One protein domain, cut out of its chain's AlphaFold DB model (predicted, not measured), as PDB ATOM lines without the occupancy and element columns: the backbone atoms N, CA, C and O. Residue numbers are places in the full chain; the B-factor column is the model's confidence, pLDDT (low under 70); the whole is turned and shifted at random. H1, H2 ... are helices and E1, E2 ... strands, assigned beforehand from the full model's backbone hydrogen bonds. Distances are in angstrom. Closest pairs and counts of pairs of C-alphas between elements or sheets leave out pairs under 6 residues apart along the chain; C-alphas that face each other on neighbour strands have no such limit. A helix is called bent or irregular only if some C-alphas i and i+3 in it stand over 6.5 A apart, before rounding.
ATOM      1  N   ASN A   8       7.835   8.994  32.727       63.81
ATOM      2  CA  ASN A   8       8.765   9.812  31.938       63.81
ATOM      3  C   ASN A   8       8.242  11.206  31.561       63.81
ATOM      4  O   ASN A   8       9.052  12.104  31.375       63.81
ATOM      5  N   ASP A   9       6.927  11.410  31.445       68.62
ATOM      6  CA  ASP A   9       6.374  12.734  31.123       68.62
ATOM      7  C   ASP A   9       6.452  13.667  32.346       68.62
ATOM      8  O   ASP A   9       6.500  14.886  32.206       68.62
ATOM      9  N   ARG A  10       6.479  13.091  33.556       76.12
ATOM     10  CA  ARG A  10       6.554  13.824  34.828       76.12
ATOM     11  C   ARG A  10       7.968  13.892  35.408       76.12
ATOM     12  O   ARG A  10       8.265  14.837  36.130       76.12
ATOM     13  N   TYR A  11       8.805  12.904  35.106       85.69
ATOM     14  CA  TYR A  11      10.177  12.765  35.600       85.69
ATOM     15  C   TYR A  11      11.136  12.530  34.424       85.69
ATOM     16  O   TYR A  11      11.602  11.406  34.217       85.69
ATOM     17  N   PRO A  12      11.379  13.557  33.589       84.75
ATOM     18  CA  PRO A  12      12.093  13.398  32.325       84.75
ATOM     19  C   PRO A  12      13.573  13.031  32.497       84.75
ATOM     20  O   PRO A  12      14.172  12.495  31.564       84.75
ATOM     21  N   HIS A  13      14.170  13.292  33.664       87.31
ATOM     22  CA  HIS A  13      15.573  12.982  33.949       87.31
ATOM     23  C   HIS A  13      15.758  11.579  34.533       87.31
ATOM     24  O   HIS A  13      16.887  11.109  34.699       87.31
ATOM     25  N   LEU A  14      14.662  10.887  34.850       84.69
ATOM     26  CA  LEU A  14      14.697   9.529  35.362       84.69
ATOM     27  C   LEU A  14      14.500   8.544  34.213       84.69
ATOM     28  O   LEU A  14      13.499   8.570  33.501       84.69
ATOM     29  N   GLY A  15      15.442   7.615  34.060       74.75
ATOM     30  CA  GLY A  15      15.306   6.463  33.175       74.75
ATOM     31  C   GLY A  15      14.315   5.459  33.752       74.75
ATOM     32  O   GLY A  15      14.701   4.372  34.184       74.75
ATOM     33  N   LEU A  16      13.031   5.817  33.782       69.88
ATOM     34  CA  LEU A  16      11.933   4.911  34.109       69.88
ATOM     35  C   LEU A  16      11.655   4.105  32.830       69.88
ATOM     36  O   LEU A  16      10.759   4.398  32.039       69.88
ATOM     37  N   ASP A  17      12.574   3.175  32.560       57.62
ATOM     38  CA  ASP A  17      12.666   2.403  31.323       57.62
ATOM     39  C   ASP A  17      11.332   1.706  30.994       57.62
ATOM     40  O   ASP A  17      10.570   1.318  31.877       57.62
ATOM     41  N   ARG A  18      11.048   1.510  29.702       50.22
ATOM     42  CA  ARG A  18       9.768   0.984  29.172       50.22
ATOM     43  C   ARG A  18       9.506  -0.496  29.500       50.22
ATOM     44  O   ARG A  18       8.542  -1.076  28.997       50.22
ATOM     45  N   ARG A  19      10.364  -1.125  30.306       55.03
ATOM     46  CA  ARG A  19      10.138  -2.460  30.868       55.03
ATOM     47  C   ARG A  19       9.080  -2.352  31.970       55.03
ATOM     48  O   ARG A  19       9.013  -1.318  32.627       55.03
ATOM     49  N   PRO A  20       8.227  -3.369  32.180       53.91
ATOM     50  CA  PRO A  20       7.271  -3.310  33.272       53.91
ATOM     51  C   PRO A  20       8.050  -3.216  34.582       53.91
ATOM     52  O   PRO A  20       8.676  -4.184  35.010       53.91
ATOM     53  N   LEU A  21       8.037  -2.028  35.183       58.50
ATOM     54  CA  LEU A  21       8.507  -1.815  36.537       58.50
ATOM     55  C   LEU A  21       7.733  -2.793  37.423       58.50
ATOM     56  O   LEU A  21       6.503  -2.716  37.507       58.50
ATOM     57  N   ALA A  22       8.440  -3.737  38.040       60.50
ATOM     58  CA  ALA A  22       7.854  -4.606  39.042       60.50
ATOM     59  C   ALA A  22       7.611  -3.756  40.296       60.50
ATOM     60  O   ALA A  22       8.490  -3.624  41.143       60.50
ATOM     61  N   ILE A  23       6.446  -3.104  40.348       67.56
ATOM     62  CA  ILE A  23       5.928  -2.461  41.555       67.56
ATOM     63  C   ILE A  23       5.095  -3.506  42.290       67.56
ATOM     64  O   ILE A  23       3.981  -3.827  41.875       67.56
ATOM     65  N   ALA A  24       5.642  -4.020  43.381       78.69
ATOM     66  CA  ALA A  24       4.978  -4.942  44.290       78.69
ATOM     67  C   ALA A  24       4.775  -4.266  45.654       78.69
ATOM     68  O   ALA A  24       5.333  -4.692  46.663       78.69
ATOM     69  N   CYS A  25       4.014  -3.170  45.669       83.56
ATOM     70  CA  CYS A  25       3.596  -2.475  46.886       83.56
ATOM     71  C   CYS A  25       2.163  -1.942  46.749       83.56
ATOM     72  O   CYS A  25       1.644  -1.811  45.637       83.56
ATOM     73  N   GLY A  26       1.529  -1.630  47.880       82.75
ATOM     74  CA  GLY A  26       0.168  -1.098  47.904       82.75
ATOM     75  C   GLY A  26       0.044   0.317  47.317       82.75
ATOM     76  O   GLY A  26       0.978   1.123  47.362       82.75
ATOM     77  N   GLU A  27      -1.132   0.632  46.759       83.81
ATOM     78  CA  GLU A  27      -1.406   1.909  46.078       83.81
ATOM     79  C   GLU A  27      -1.291   3.127  47.006       83.81
ATOM     80  O   GLU A  27      -0.972   4.229  46.567       83.81
ATOM     81  N   GLY A  28      -1.495   2.945  48.308       86.94
ATOM     82  CA  GLY A  28      -1.346   3.992  49.310       86.94
ATOM     83  C   GLY A  28       0.064   4.584  49.393       86.94
ATOM     84  O   GLY A  28       0.231   5.715  49.841       86.94
ATOM     85  N   TRP A  29       1.089   3.880  48.909       90.88
ATOM     86  CA  TRP A  29       2.463   4.391  48.894       90.88
ATOM     87  C   TRP A  29       2.829   5.184  47.638       90.88
ATOM     88  O   TRP A  29       3.948   5.690  47.547       90.88
ATOM     89  N   LEU A  30       1.896   5.383  46.701       85.69
ATOM     90  CA  LEU A  30       2.135   6.193  45.503       85.69
ATOM     91  C   LEU A  30       2.643   7.602  45.835       85.69
ATOM     92  O   LEU A  30       3.582   8.071  45.198       85.69
ATOM     93  N   GLY A  31       2.099   8.257  46.866       85.06
ATOM     94  CA  GLY A  31       2.579   9.575  47.300       85.06
ATOM     95  C   GLY A  31       4.042   9.573  47.763       85.06
ATOM     96  O   GLY A  31       4.773  10.525  47.500       85.06
ATOM     97  N   ILE A  32       4.498   8.489  48.405       91.19
ATOM     98  CA  ILE A  32       5.899   8.329  48.833       91.19
ATOM     99  C   ILE A  32       6.802   8.187  47.607       91.19
ATOM    100  O   ILE A  32       7.832   8.855  47.517       91.19
ATOM    101  N   LEU A  33       6.391   7.348  46.651       89.81
ATOM    102  CA  LEU A  33       7.115   7.144  45.398       89.81
ATOM    103  C   LEU A  33       7.210   8.443  44.596       89.81
ATOM    104  O   LEU A  33       8.287   8.792  44.125       89.81
ATOM    105  N   HIS A  34       6.114   9.197  44.500       87.56
ATOM    106  CA  HIS A  34       6.105  10.497  43.840       87.56
ATOM    107  C   HIS A  34       7.064  11.489  44.501       87.56
ATOM    108  O   HIS A  34       7.827  12.137  43.789       87.56
ATOM    109  N   ALA A  35       7.068  11.579  45.835       90.00
ATOM    110  CA  ALA A  35       7.990  12.450  46.558       90.00
ATOM    111  C   ALA A  35       9.457  12.059  46.312       90.00
ATOM    112  O   ALA A  35      10.288  12.927  46.057       90.00
ATOM    113  N   PHE A  36       9.770  10.759  46.327       93.06
ATOM    114  CA  PHE A  36      11.109  10.264  46.006       93.06
ATOM    115  C   PHE A  36      11.517  10.600  44.566       93.06
ATOM    116  O   PHE A  36      12.583  11.172  44.356       93.06
ATOM    117  N   PHE A  37      10.672  10.290  43.578       90.75
ATOM    118  CA  PHE A  37      10.981  10.560  42.172       90.75
ATOM    119  C   PHE A  37      11.115  12.052  41.884       90.75
ATOM    120  O   PHE A  37      11.972  12.434  41.098       90.75
ATOM    121  N   THR A  38      10.339  12.911  42.546       90.81
ATOM    122  CA  THR A  38      10.504  14.362  42.431       90.81
ATOM    123  C   THR A  38      11.883  14.819  42.909       90.81
ATOM    124  O   THR A  38      12.516  15.619  42.226       90.81
ATOM    125  N   GLU A  39      12.374  14.324  44.048       92.75
ATOM    126  CA  GLU A  39      13.715  14.687  44.527       92.75
ATOM    127  C   GLU A  39      14.823  14.077  43.664       92.75
ATOM    128  O   GLU A  39      15.774  14.770  43.303       92.75
ATOM    129  N   ALA A  40      14.676  12.813  43.262       92.81
ATOM    130  CA  ALA A  40      15.623  12.169  42.361       92.81
ATOM    131  C   ALA A  40      15.714  12.914  41.017       92.81
ATOM    132  O   ALA A  40      16.817  13.164  40.543       92.81
ATOM    133  N   ASP A  41      14.587  13.320  40.424       92.62
ATOM    134  CA  ASP A  41      14.568  14.034  39.141       92.62
ATOM    135  C   ASP A  41      15.298  15.382  39.229       92.62
ATOM    136  O   ASP A  41      16.122  15.686  38.368       92.62
ATOM    137  N   LYS A  42      15.099  16.142  40.317       92.25
ATOM    138  CA  LYS A  42      15.834  17.396  40.572       92.25
ATOM    139  C   LYS A  42      17.342  17.180  40.639       92.25
ATOM    140  O   LYS A  42      18.098  17.969  40.079       92.25
ATOM    141  N   VAL A  43      17.784  16.129  41.332       93.19
ATOM    142  CA  VAL A  43      19.212  15.797  41.446       93.19
ATOM    143  C   VAL A  43      19.778  15.383  40.084       93.19
ATOM    144  O   VAL A  43      20.861  15.824  39.703       93.19
ATOM    145  N   MET A  44      19.027  14.578  39.331       91.88
ATOM    146  CA  MET A  44      19.438  14.067  38.022       91.88
ATOM    147  C   MET A  44      19.371  15.111  36.901       91.88
ATOM    148  O   MET A  44      20.032  14.936  35.878       91.88
ATOM    149  N   ALA A  45      18.657  16.224  37.091       89.38
ATOM    150  CA  ALA A  45      18.613  17.333  36.136       89.38
ATOM    151  C   ALA A  45      19.996  17.956  35.856       89.38
ATOM    152  O   ALA A  45      20.206  18.562  34.807       89.38
ATOM    153  N   VAL A  46      20.958  17.789  36.772       87.31
ATOM    154  CA  VAL A  46      22.344  18.272  36.619       87.31
ATOM    155  C   VAL A  46      23.192  17.334  35.736       87.31
ATOM    156  O   VAL A  46      24.280  17.708  35.299       87.31
ATOM    157  N   GLY A  47      22.691  16.135  35.426       85.62
ATOM    158  CA  GLY A  47      23.327  15.151  34.552       85.62
ATOM    159  C   GLY A  47      23.515  13.775  35.199       85.62
ATOM    160  O   GLY A  47      23.256  13.570  36.383       85.62
ATOM    161  N   GLY A  48      23.994  12.823  34.394       87.81
ATOM    162  CA  GLY A  48      24.156  11.415  34.764       87.81
ATOM    163  C   GLY A  48      22.984  10.543  34.311       87.81
ATOM    164  O   GLY A  48      22.143  10.968  33.521       87.81
ATOM    165  N   SER A  49      22.935   9.301  34.791       88.62
ATOM    166  CA  SER A  49      21.817   8.391  34.530       88.62
ATOM    167  C   SER A  49      21.267   7.775  35.809       88.62
ATOM    168  O   SER A  49      22.004   7.488  36.753       88.62
ATOM    169  N   PHE A  50      19.952   7.569  35.813       90.12
ATOM    170  CA  PHE A  50      19.197   6.940  36.887       90.12
ATOM    171  C   PHE A  50      18.227   5.933  36.284       90.12
ATOM    172  O   PHE A  50      17.550   6.236  35.304       90.12
ATOM    173  N   THR A  51      18.141   4.735  36.850       87.06
ATOM    174  CA  THR A  51      17.208   3.698  36.398       87.06
ATOM    175  C   THR A  51      16.633   2.965  37.593       87.06
ATOM    176  O   THR A  51      17.381   2.386  38.377       87.06
ATOM    177  N   VAL A  52      15.307   2.955  37.725       85.25
ATOM    178  CA  VAL A  52      14.636   2.133  38.742       85.25
ATOM    179  C   VAL A  52      14.614   0.692  38.256       85.25
ATOM    180  O   VAL A  52      14.186   0.415  37.139       85.25
ATOM    181  N   LEU A  53      15.085  -0.216  39.101       84.44
ATOM    182  CA  LEU A  53      15.140  -1.645  38.819       84.44
ATOM    183  C   LEU A  53      13.929  -2.365  39.419       84.44
ATOM    184  O   LEU A  53      13.313  -3.190  38.753       84.44
ATOM    185  N   GLU A  54      13.583  -2.039  40.665       84.25
ATOM    186  CA  GLU A  54      12.551  -2.743  41.424       84.25
ATOM    187  C   GLU A  54      11.969  -1.849  42.522       84.25
ATOM    188  O   GLU A  54      12.692  -1.067  43.147       84.25
ATOM    189  N   VAL A  55      10.666  -1.986  42.772       87.50
ATOM    190  CA  VAL A  55       9.980  -1.379  43.915       87.50
ATOM    191  C   VAL A  55       9.154  -2.462  44.589       87.50
ATOM    192  O   VAL A  55       8.237  -3.015  43.988       87.50
ATOM    193  N   MET A  56       9.454  -2.765  45.843       88.25
ATOM    194  CA  MET A  56       8.798  -3.853  46.554       88.25
ATOM    195  C   MET A  56       8.501  -3.487  47.998       88.25
ATOM    196  O   MET A  56       9.139  -2.621  48.593       88.25
ATOM    197  N   GLU A  57       7.558  -4.206  48.582       88.81
ATOM    198  CA  GLU A  57       7.370  -4.236  50.018       88.81
ATOM    199  C   GLU A  57       8.118  -5.417  50.642       88.81
ATOM    200  O   GLU A  57       8.014  -6.560  50.189       88.81
ATOM    201  N   LYS A  58       8.839  -5.164  51.735       87.94
ATOM    202  CA  LYS A  58       9.484  -6.212  52.529       87.94
ATOM    203  C   LYS A  58       9.245  -5.962  54.009       87.94
ATOM    204  O   LYS A  58       9.694  -4.959  54.544       87.94
ATOM    205  N   LYS A  59       8.561  -6.897  54.682       86.50
ATOM    206  CA  LYS A  59       8.212  -6.810  56.117       86.50
ATOM    207  C   LYS A  59       7.478  -5.504  56.490       86.50
ATOM    208  O   LYS A  59       7.735  -4.953  57.557       86.50
ATOM    209  N   GLY A  60       6.582  -5.030  55.622       86.06
ATOM    210  CA  GLY A  60       5.827  -3.790  55.824       86.06
ATOM    211  C   GLY A  60       6.597  -2.509  55.490       86.06
ATOM    212  O   GLY A  60       6.163  -1.435  55.883       86.06
ATOM    213  N   VAL A  61       7.733  -2.604  54.789       88.81
ATOM    214  CA  VAL A  61       8.585  -1.453  54.438       88.81
ATOM    215  C   VAL A  61       8.727  -1.327  52.936       88.81
ATOM    216  O   VAL A  61       8.908  -2.332  52.245       88.81
ATOM    217  N   LEU A  62       8.715  -0.094  52.441       91.94
ATOM    218  CA  LEU A  62       9.056   0.212  51.061       91.94
ATOM    219  C   LEU A  62      10.560   0.018  50.822       91.94
ATOM    220  O   LEU A  62      11.395   0.645  51.469       91.94
ATOM    221  N   HIS A  63      10.890  -0.810  49.836       90.38
ATOM    222  CA  HIS A  63      12.237  -1.005  49.317       90.38
ATOM    223  C   HIS A  63      12.287  -0.607  47.844       90.38
ATOM    224  O   HIS A  63      11.447  -1.018  47.045       90.38
ATOM    225  N   MET A  64      13.302   0.177  47.484       89.50
ATOM    226  CA  MET A  64      13.546   0.612  46.112       89.50
ATOM    227  C   MET A  64      14.965   0.238  45.707       89.50
ATOM    228  O   MET A  64      15.925   0.574  46.400       89.50
ATOM    229  N   HIS A  65      15.097  -0.436  44.571       87.94
ATOM    230  CA  HIS A  65      16.380  -0.725  43.949       87.94
ATOM    231  C   HIS A  65      16.520   0.111  42.683       87.94
ATOM    232  O   HIS A  65      15.634   0.124  41.827       87.94
ATOM    233  N   TYR A  66      17.650   0.797  42.553       89.94
ATOM    234  CA  TYR A  66      17.968   1.636  41.406       89.94
ATOM    235  C   TYR A  66      19.451   1.531  41.045       89.94
ATOM    236  O   TYR A  66      20.303   1.238  41.884       89.94
ATOM    237  N   ALA A  67      19.748   1.797  39.779       89.88
ATOM    238  CA  ALA A  67      21.091   1.992  39.264       89.88
ATOM    239  C   ALA A  67      21.312   3.477  38.969       89.88
ATOM    240  O   ALA A  67      20.442   4.141  38.408       89.88
ATOM    241  N   ILE A  68      22.492   3.976  39.324       91.56
ATOM    242  CA  ILE A  68      22.931   5.343  39.039       91.56
ATOM    243  C   ILE A  68      24.368   5.344  38.558       91.56
ATOM    244  O   ILE A  68      25.207   4.615  39.092       91.56
ATOM    245  N   ALA A  69      24.647   6.167  37.555       90.81
ATOM    246  CA  ALA A  69      25.969   6.294  36.963       90.81
ATOM    247  C   ALA A  69      26.259   7.742  36.555       90.81
ATOM    248  O   ALA A  69      25.353   8.511  36.252       90.81
ATOM    249  N   GLN A  70      27.552   8.086  36.522       89.94
ATOM    250  CA  GLN A  70      28.056   9.391  36.067       89.94
ATOM    251  C   GLN A  70      27.509  10.593  36.861       89.94
ATOM    252  O   GLN A  70      27.292  11.662  36.301       89.94
ATOM    253  N   ILE A  71      27.311  10.424  38.170       90.81
ATOM    254  CA  ILE A  71      26.886  11.493  39.083       90.81
ATOM    255  C   ILE A  71      27.975  11.814  40.109       90.81
ATOM    256  O   ILE A  71      28.794  10.958  40.454       90.81
ATOM    257  N   ALA A  72      27.963  13.044  40.624       91.81
ATOM    258  CA  ALA A  72      28.846  13.459  41.710       91.81
ATOM    259  C   ALA A  72      28.526  12.709  43.028       91.81
ATOM    260  O   ALA A  72      27.370  12.338  43.254       91.81
ATOM    261  N   PRO A  73      29.504  12.528  43.940       92.50
ATOM    262  CA  PRO A  73      29.276  11.870  45.233       92.50
ATOM    263  C   PRO A  73      28.167  12.505  46.086       92.50
ATOM    264  O   PRO A  73      27.428  11.788  46.759       92.50
ATOM    265  N   ASP A  74      28.006  13.827  46.033       92.56
ATOM    266  CA  ASP A  74      26.958  14.521  46.792       92.56
ATOM    267  C   ASP A  74      25.564  14.285  46.201       92.56
ATOM    268  O   ASP A  74      24.612  14.050  46.941       92.56
ATOM    269  N   ALA A  75      25.451  14.234  44.868       92.38
ATOM    270  CA  ALA A  75      24.219  13.841  44.183       92.38
ATOM    271  C   ALA A  75      23.834  12.393  44.525       92.38
ATOM    272  O   ALA A  75      22.674  12.100  44.818       92.38
ATOM    273  N   ARG A  76      24.823  11.489  44.570       94.06
ATOM    274  CA  ARG A  76      24.627  10.104  45.015       94.06
ATOM    275  C   ARG A  76      24.061  10.049  46.435       94.06
ATOM    276  O   ARG A  76      23.067   9.366  46.662       94.06
ATOM    277  N   ARG A  77      24.672  10.788  47.364       93.50
ATOM    278  CA  ARG A  77      24.228  10.863  48.761       93.50
ATOM    279  C   ARG A  77      22.798  11.390  48.874       93.50
ATOM    280  O   ARG A  77      22.007  10.791  49.586       93.50
ATOM    281  N   ALA A  78      22.453  12.444  48.136       93.94
ATOM    282  CA  ALA A  78      21.106  13.013  48.149       93.94
ATOM    283  C   ALA A  78      20.030  12.000  47.708       93.94
ATOM    284  O   ALA A  78      18.969  11.921  48.324       93.94
ATOM    285  N   ILE A  79      20.312  11.187  46.684       94.62
ATOM    286  CA  ILE A  79      19.401  10.122  46.229       94.62
ATOM    287  C   ILE A  79      19.280   9.015  47.284       94.62
ATOM    288  O   ILE A  79      18.170   8.569  47.581       94.62
ATOM    289  N   ASP A  80      20.401   8.587  47.870       93.38
ATOM    290  CA  ASP A  80      20.407   7.563  48.919       93.38
ATOM    291  C   ASP A  80      19.645   8.047  50.173       93.38
ATOM    292  O   ASP A  80      18.855   7.295  50.748       93.38
ATOM    293  N   ASP A  81      19.784   9.319  50.553       92.88
ATOM    294  CA  ASP A  81      19.034   9.949  51.646       92.88
ATOM    295  C   ASP A  81      17.533  10.036  51.339       92.88
ATOM    296  O   ASP A  81      16.708   9.688  52.188       92.88
ATOM    297  N   ALA A  82      17.161  10.412  50.112       94.12
ATOM    298  CA  ALA A  82      15.768  10.408  49.670       94.12
ATOM    299  C   ALA A  82      15.160   8.993  49.698       94.12
ATOM    300  O   ALA A  82      14.000   8.824  50.084       94.12
ATOM    301  N   CYS A  83      15.939   7.964  49.344       93.69
ATOM    302  CA  CYS A  83      15.519   6.566  49.430       93.69
ATOM    303  C   CYS A  83      15.301   6.125  50.887       93.69
ATOM    304  O   CYS A  83      14.257   5.551  51.211       93.69
ATOM    305  N   ARG A  84      16.237   6.452  51.794       92.00
ATOM    306  CA  ARG A  84      16.085   6.186  53.237       92.00
ATOM    307  C   ARG A  84      14.850   6.879  53.809       92.00
ATOM    308  O   ARG A  84      14.097   6.261  54.559       92.00
ATOM    309  N   LEU A  85      14.603   8.127  53.415       92.19
ATOM    310  CA  LEU A  85      13.430   8.888  53.838       92.19
ATOM    311  C   LEU A  85      12.120   8.274  53.320       92.19
ATOM    312  O   LEU A  85      11.142   8.196  54.059       92.19
ATOM    313  N   ALA A  86      12.092   7.791  52.076       93.62
ATOM    314  CA  ALA A  86      10.939   7.089  51.513       93.62
ATOM    315  C   ALA A  86      10.617   5.791  52.279       93.62
ATOM    316  O   ALA A  86       9.459   5.545  52.623       93.62
ATOM    317  N   ALA A  87      11.640   4.999  52.613       92.44
ATOM    318  CA  ALA A  87      11.487   3.816  53.456       92.44
ATOM    319  C   ALA A  87      10.958   4.184  54.853       92.44
ATOM    320  O   ALA A  87      10.003   3.570  55.330       92.44
ATOM    321  N   ALA A  88      11.506   5.231  55.477       91.31
ATOM    322  CA  ALA A  88      11.050   5.714  56.778       91.31
ATOM    323  C   ALA A  88       9.571   6.141  56.751       91.31
ATOM    324  O   ALA A  88       8.783   5.691  57.578       91.31
ATOM    325  N   ARG A  89       9.150   6.912  55.738       92.44
ATOM    326  CA  ARG A  89       7.749   7.332  55.540       92.44
ATOM    327  C   ARG A  89       6.784   6.154  55.409       92.44
ATOM    328  O   ARG A  89       5.652   6.245  55.883       92.44
ATOM    329  N   SER A  90       7.221   5.053  54.792       92.50
ATOM    330  CA  SER A  90       6.375   3.876  54.546       92.50
ATOM    331  C   SER A  90       5.865   3.226  55.833       92.50
ATOM    332  O   SER A  90       4.744   2.736  55.847       92.50
ATOM    333  N   PHE A  91       6.601   3.345  56.945       91.12
ATOM    334  CA  PHE A  91       6.172   2.863  58.264       91.12
ATOM    335  C   PHE A  91       5.005   3.635  58.880       91.12
ATOM    336  O   PHE A  91       4.369   3.157  59.820       91.12
ATOM    337  N   HIS A  92       4.722   4.826  58.358       90.38
ATOM    338  CA  HIS A  92       3.737   5.749  58.917       90.38
ATOM    339  C   HIS A  92       2.573   6.024  57.971       90.38
ATOM    340  O   HIS A  92       1.696   6.828  58.294       90.38
ATOM    341  N   ILE A  93       2.544   5.374  56.808       90.56
ATOM    342  CA  ILE A  93       1.519   5.570  55.788       90.56
ATOM    343  C   ILE A  93       0.898   4.232  55.435       90.56
ATOM    344  O   ILE A  93       1.591   3.281  55.093       90.56
ATOM    345  N   CYS A  94      -0.428   4.176  55.480       91.31
ATOM    346  CA  CYS A  94      -1.186   3.005  55.093       91.31
ATOM    347  C   CYS A  94      -0.904   2.638  53.633       91.31
ATOM    348  O   CYS A  94      -1.167   3.431  52.730       91.31
ATOM    349  N   GLU A  95      -0.441   1.418  53.394       91.00
ATOM    350  CA  GLU A  95      -0.134   0.909  52.055       91.00
ATOM    351  C   GLU A  95      -1.378   0.758  51.174       91.00
ATOM    352  O   GLU A  95      -1.275   0.755  49.955       91.00
ATOM    353  N   VAL A  96      -2.571   0.665  51.764       89.00
ATOM    354  CA  VAL A  96      -3.829   0.548  51.014       89.00
ATOM    355  C   VAL A  96      -4.346   1.927  50.609       89.00
ATOM    356  O   VAL A  96      -4.811   2.123  49.486       89.00
ATOM    357  N   CYS A  97      -4.263   2.907  51.518       86.19
ATOM    358  CA  CYS A  97      -4.963   4.176  51.336       86.19
ATOM    359  C   CYS A  97      -4.142   5.458  51.364       86.19
ATOM    360  O   CYS A  97      -4.690   6.513  51.066       86.19
ATOM    361  N   GLY A  98      -2.864   5.413  51.723       87.56
ATOM    362  CA  GLY A  98      -1.995   6.591  51.736       87.56
ATOM    363  C   GLY A  98      -2.232   7.560  52.896       87.56
ATOM    364  O   GLY A  98      -1.543   8.573  53.015       87.56
ATOM    365  N   ARG A  99      -3.177   7.262  53.791       87.06
ATOM    366  CA  ARG A  99      -3.378   8.008  55.044       87.06
ATOM    367  C   ARG A  99      -2.338   7.622  56.084       87.06
ATOM    368  O   ARG A  99      -1.642   6.625  55.903       87.06
ATOM    369  N   ARG A 100      -2.271   8.354  57.204       89.06
ATOM    370  CA  ARG A 100      -1.454   7.910  58.338       89.06
ATOM    371  C   ARG A 100      -1.868   6.499  58.759       89.06
ATOM    372  O   ARG A 100      -3.051   6.173  58.855       89.06
ATOM    373  N   GLY A 101      -0.867   5.655  58.943       89.19
ATOM    374  CA  GLY A 101      -1.007   4.261  59.323       89.19
ATOM    375  C   GLY A 101       0.040   3.892  60.359       89.19
ATOM    376  O   GLY A 101       0.914   4.689  60.699       89.19
ATOM    377  N   ARG A 102      -0.064   2.669  60.863       88.94
ATOM    378  CA  ARG A 102       0.943   2.068  61.736       88.94
ATOM    379  C   ARG A 102       1.195   0.634  61.304       88.94
ATOM    380  O   ARG A 102       0.329  -0.001  60.693       88.94
ATOM    381  N   LEU A 103       2.379   0.137  61.626       90.38
ATOM    382  CA  LEU A 103       2.738  -1.245  61.361       90.38
ATOM    383  C   LEU A 103       1.840  -2.177  62.184       90.38
ATOM    384  O   LEU A 103       1.706  -2.019  63.397       90.38
ATOM    385  N   HIS A 104       1.211  -3.129  61.509       91.00
ATOM    386  CA  HIS A 104       0.444  -4.211  62.103       91.00
ATOM    387  C   HIS A 104       1.005  -5.554  61.640       91.00
ATOM    388  O   HIS A 104       1.598  -5.679  60.564       91.00
ATOM    389  N   THR A 105       0.773  -6.562  62.463       90.56
ATOM    390  CA  THR A 105       1.090  -7.956  62.199       90.56
ATOM    391  C   THR A 105      -0.201  -8.721  61.925       90.56
ATOM    392  O   THR A 105      -1.157  -8.630  62.698       90.56
ATOM    393  N   PHE A 106      -0.206  -9.488  60.840       88.94
ATOM    394  CA  PHE A 106      -1.276 -10.378  60.393       88.94
ATOM    395  C   PHE A 106      -0.695 -11.795  60.281       88.94
ATOM    396  O   PHE A 106      -0.209 -12.202  59.225       88.94
ATOM    397  N   GLY A 107      -0.648 -12.526  61.399       86.50
ATOM    398  CA  GLY A 107       0.117 -13.778  61.478       86.50
ATOM    399  C   GLY A 107       1.616 -13.523  61.269       86.50
ATOM    400  O   GLY A 107       2.221 -12.783  62.035       86.50
ATOM    401  N   ASP A 108       2.204 -14.092  60.215       85.44
ATOM    402  CA  ASP A 108       3.617 -13.872  59.854       85.44
ATOM    403  C   ASP A 108       3.836 -12.653  58.940       85.44
ATOM    404  O   ASP A 108       4.974 -12.239  58.688       85.44
ATOM    405  N   LEU A 109       2.753 -12.067  58.419       87.81
ATOM    406  CA  LEU A 109       2.809 -10.907  57.537       87.81
ATOM    407  C   LEU A 109       2.841  -9.615  58.348       87.81
ATOM    408  O   LEU A 109       2.191  -9.483  59.383       87.81
ATOM    409  N   ARG A 110       3.585  -8.630  57.847       90.69
ATOM    410  CA  ARG A 110       3.667  -7.289  58.429       90.69
ATOM    411  C   ARG A 110       3.278  -6.274  57.379       90.69
ATOM    412  O   ARG A 110       3.791  -6.348  56.266       90.69
ATOM    413  N   LYS A 111       2.378  -5.371  57.751       91.06
ATOM    414  CA  LYS A 111       1.683  -4.458  56.845       91.06
ATOM    415  C   LYS A 111       1.454  -3.126  57.540       91.06
ATOM    416  O   LYS A 111       1.104  -3.107  58.721       91.06
ATOM    417  N   VAL A 112       1.652  -2.009  56.848       91.31
ATOM    418  CA  VAL A 112       1.389  -0.683  57.430       91.31
ATOM    419  C   VAL A 112      -0.002  -0.269  57.005       91.31
ATOM    420  O   VAL A 112      -0.258  -0.009  55.833       91.31
ATOM    421  N   VAL A 113      -0.922  -0.198  57.962       91.81
ATOM    422  CA  VAL A 113      -2.339   0.061  57.693       91.81
ATOM    423  C   VAL A 113      -2.932   1.063  58.682       91.81
ATOM    424  O   VAL A 113      -2.443   1.219  59.804       91.81
ATOM    425  N   CYS A 114      -3.954   1.803  58.247       89.62
ATOM    426  CA  CYS A 114      -4.759   2.652  59.130       89.62
ATOM    427  C   CYS A 114      -5.777   1.806  59.911       89.62
ATOM    428  O   CYS A 114      -5.959   0.633  59.599       89.62
ATOM    429  N   SER A 115      -6.477   2.412  60.875       87.81
ATOM    430  CA  SER A 115      -7.552   1.785  61.666       87.81
ATOM    431  C   SER A 115      -8.569   1.041  60.791       87.81
ATOM    432  O   SER A 115      -8.804  -0.141  61.006       87.81
ATOM    433  N   GLU A 116      -9.083   1.696  59.746       86.56
ATOM    434  CA  GLU A 116     -10.054   1.091  58.817       86.56
ATOM    435  C   GLU A 116      -9.524  -0.151  58.079       86.56
ATOM    436  O   GLU A 116     -10.284  -1.071  57.805       86.56
ATOM    437  N   HIS A 117      -8.226  -0.202  57.760       89.81
ATOM    438  CA  HIS A 117      -7.617  -1.326  57.034       89.81
ATOM    439  C   HIS A 117      -6.910  -2.320  57.966       89.81
ATOM    440  O   HIS A 117      -6.279  -3.262  57.489       89.81
ATOM    441  N   ALA A 118      -6.984  -2.111  59.283       87.75
ATOM    442  CA  ALA A 118      -6.447  -3.041  60.267       87.75
ATOM    443  C   ALA A 118      -7.348  -4.270  60.442       87.75
ATOM    444  O   ALA A 118      -6.836  -5.338  60.748       87.75
ATOM    445  N   ASP A 119      -8.653  -4.142  60.191       84.88
ATOM    446  CA  ASP A 119      -9.640  -5.224  60.286       84.88
ATOM    447  C   ASP A 119     -10.164  -5.591  58.882       84.88
ATOM    448  O   ASP A 119     -11.328  -5.373  58.551       84.88
ATOM    449  N   GLY A 120      -9.266  -6.089  58.023       73.06
ATOM    450  CA  GLY A 120      -9.516  -6.306  56.592       73.06
ATOM    451  C   GLY A 120      -9.500  -7.772  56.148       73.06
ATOM    452  O   GLY A 120      -9.648  -8.697  56.943       73.06
ATOM    453  N   GLU A 121      -9.272  -7.997  54.850       72.00
ATOM    454  CA  GLU A 121      -9.249  -9.337  54.227       72.00
ATOM    455  C   GLU A 121      -8.196 -10.283  54.828       72.00
ATOM    456  O   GLU A 121      -8.347 -11.502  54.781       72.00
ATOM    457  N   LEU A 122      -7.143  -9.725  55.431       75.19
ATOM    458  CA  LEU A 122      -6.085 -10.467  56.123       75.19
ATOM    459  C   LEU A 122      -6.450 -10.824  57.579       75.19
ATOM    460  O   LEU A 122      -5.614 -11.350  58.314       75.19
ATOM    461  N   GLY A 123      -7.682 -10.539  58.003       81.94
ATOM    462  CA  GLY A 123      -8.140 -10.662  59.382       81.94
ATOM    463  C   GLY A 123      -7.836  -9.417  60.216       81.94
ATOM    464  O   GLY A 123      -7.564  -8.341  59.687       81.94
ATOM    465  N   LYS A 124      -7.898  -9.571  61.541       86.75
ATOM    466  CA  LYS A 124      -7.627  -8.500  62.507       86.75
ATOM    467  C   LYS A 124      -6.129  -8.354  62.757       86.75
ATOM    468  O   LYS A 124      -5.504  -9.237  63.345       86.75
ATOM    469  N   GLY A 125      -5.571  -7.228  62.334       87.25
ATOM    470  CA  GLY A 125      -4.175  -6.868  62.528       87.25
ATOM    471  C   GLY A 125      -3.895  -6.451  63.968       87.25
ATOM    472  O   GLY A 125      -4.636  -5.674  64.571       87.25
ATOM    473  N   VAL A 126      -2.779  -6.926  64.517       88.12
ATOM    474  CA  VAL A 126      -2.297  -6.510  65.841       88.12
ATOM    475  C   VAL A 126      -1.207  -5.456  65.656       88.12
ATOM    476  O   VAL A 126      -0.277  -5.709  64.890       88.12
ATOM    477  N   PRO A 127      -1.283  -4.283  66.310       86.62
ATOM    478  CA  PRO A 127      -0.228  -3.275  66.224       86.62
ATOM    479  C   PRO A 127       1.137  -3.864  66.587       86.62
ATOM    480  O   PRO A 127       1.267  -4.598  67.563       86.62
ATOM    481  N   PHE A 128       2.148  -3.562  65.781       82.81
ATOM    482  CA  PHE A 128       3.516  -3.995  66.025       82.81
ATOM    483  C   PHE A 128       4.231  -2.947  66.888       82.81
ATOM    484  O   PHE A 128       4.376  -1.802  66.465       82.81
ATOM    485  N   GLU A 129       4.648  -3.333  68.096       69.69
ATOM    486  CA  GLU A 129       5.221  -2.421  69.106       69.69
ATOM    487  C   GLU A 129       6.757  -2.456  69.192       69.69
ATOM    488  O   GLU A 129       7.347  -1.660  69.917       69.69
ATOM    489  N   ASP A 130       7.421  -3.364  68.471       64.25
ATOM    490  CA  ASP A 130       8.883  -3.480  68.520       64.25
ATOM    491  C   ASP A 130       9.519  -2.237  67.870       64.25
ATOM    492  O   ASP A 130       9.123  -1.871  66.751       64.25
ATOM    493  N   PRO A 131      10.492  -1.571  68.520       57.16
ATOM    494  CA  PRO A 131      11.244  -0.511  67.880       57.16
ATOM    495  C   PRO A 131      11.849  -1.035  66.582       57.16
ATOM    496  O   PRO A 131      12.670  -1.953  66.549       57.16
ATOM    497  N   LEU A 132      11.443  -0.419  65.477       56.16
ATOM    498  CA  LEU A 132      12.151  -0.569  64.222       56.16
ATOM    499  C   LEU A 132      13.573  -0.084  64.485       56.16
ATOM    500  O   LEU A 132      13.783   1.108  64.691       56.16
ATOM    501  N   ASN A 133      14.529  -1.012  64.540       51.06
ATOM    502  CA  ASN A 133      15.952  -0.709  64.657       51.06
ATOM    503  C   ASN A 133      16.404   0.034  63.391       51.06
ATOM    504  O   ASN A 133      16.969  -0.555  62.469       51.06
ATOM    505  N   ALA A 134      16.083   1.321  63.318       53.00
ATOM    506  CA  ALA A 134      16.562   2.228  62.300       53.00
ATOM    507  C   ALA A 134      17.943   2.744  62.740       53.00
ATOM    508  O   ALA A 134      18.108   3.105  63.906       53.00
ATOM    509  N   PRO A 135      18.938   2.790  61.836       50.44
ATOM    510  CA  PRO A 135      20.259   3.341  62.142       50.44
ATOM    511  C   PRO A 135      20.209   4.794  62.641       50.44
ATOM    512  O   PRO A 135      21.053   5.184  63.439       50.44
ATOM    513  N   ASP A 136      19.195   5.550  62.202       63.28
ATOM    514  CA  ASP A 136      18.916   6.928  62.601       63.28
ATOM    515  C   ASP A 136      17.468   7.033  63.125       63.28
ATOM    516  O   ASP A 136      16.558   6.470  62.503       63.28
ATOM    517  N   PRO A 137      17.206   7.758  64.231       72.94
ATOM    518  CA  PRO A 137      15.846   7.988  64.705       72.94
ATOM    519  C   PRO A 137      15.073   8.863  63.706       72.94
ATOM    520  O   PRO A 137      15.437  10.010  63.445       72.94
ATOM    521  N   TYR A 138      13.992   8.319  63.146       82.81
ATOM    522  CA  TYR A 138      13.062   9.052  62.286       82.81
ATOM    523  C   TYR A 138      11.921   9.643  63.117       82.81
ATOM    524  O   TYR A 138      11.228   8.923  63.836       82.81
ATOM    525  N   PHE A 139      11.709  10.952  62.993       85.38
ATOM    526  CA  PHE A 139      10.654  11.678  63.696       85.38
ATOM    527  C   PHE A 139       9.572  12.100  62.688       85.38
ATOM    528  O   PHE A 139       9.751  13.088  61.977       85.38
ATOM    529  N   PRO A 140       8.444  11.377  62.592       84.31
ATOM    530  CA  PRO A 140       7.433  11.645  61.568       84.31
ATOM    531  C   PRO A 140       6.799  13.036  61.697       84.31
ATOM    532  O   PRO A 140       6.422  13.633  60.696       84.31
TER     533      PRO A 140
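Overview. This is residues 8 to 140 of the 296 residues of an uncharacterized protein of Ensifer sp. YR511 (UniProt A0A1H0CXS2). Two long helices, H1 and H2, run side by side in opposite ways, with a long hairpin, E1 and E2, alongside them and H2 packing on E2. At one end of this body sits a small head, the short hairpin E3 and E4 with the small helix H3. The 133 printed residues hold three named helices and four named strands, in the order H1 E1 E2 H2 E3 E4 H3; both two-stranded sheets, E1 - E2 and E3 - E4, are antiparallel and the class is mixed, helices and strands. The whole is compact, with a radius of gyration of the C-alphas of 15.9 A and spans of 48 by 32 by 22 A.

Along the chain. After residues 8 to 26, H1 takes residues 27 to 44, 25.4 A long, from C-alpha 27 at (-1.406, 1.909, 46.078). E1 is residues 49 to 58, 26.3 A; E2 is 61 to 69, 25.8 A; H2 is 73 to 90, 26.0 A. E3 is 102 to 106, E4 is 109 to 113, and H3, 115 to 118, ends at C-alpha 118 (-6.447, -3.041, 60.267).

Arrangement. H1 and H2 touch at a shallow tilt of 11 degrees, the closest C-alphas being Ala 40 and Ile 79, 5.8 A apart. H1 is irregular, with C-alphas 28 and 31 7.1 A apart, and has 12 of 14 O i to N i+4 pairs within hydrogen-bond range; H2 has every one, and H3 is too short for any. The closest C-alphas of E2 and H2 are Leu 62 and Ala 87, 5.0 A. In the hairpins, N 51 and O 67 are 2.8 A apart, and N 104 and O 111 2.8 A. H2 and H3 are apart.

Size, cuts and confidence. The C-alphas farthest apart, Gly 47 and Lys 124, are 47.9 A apart. The printed part has no cut, and the link H2 to E3 is long. The pLDDT is under 70 at residues 8 to 9, 16 to 23 and 129 to 136.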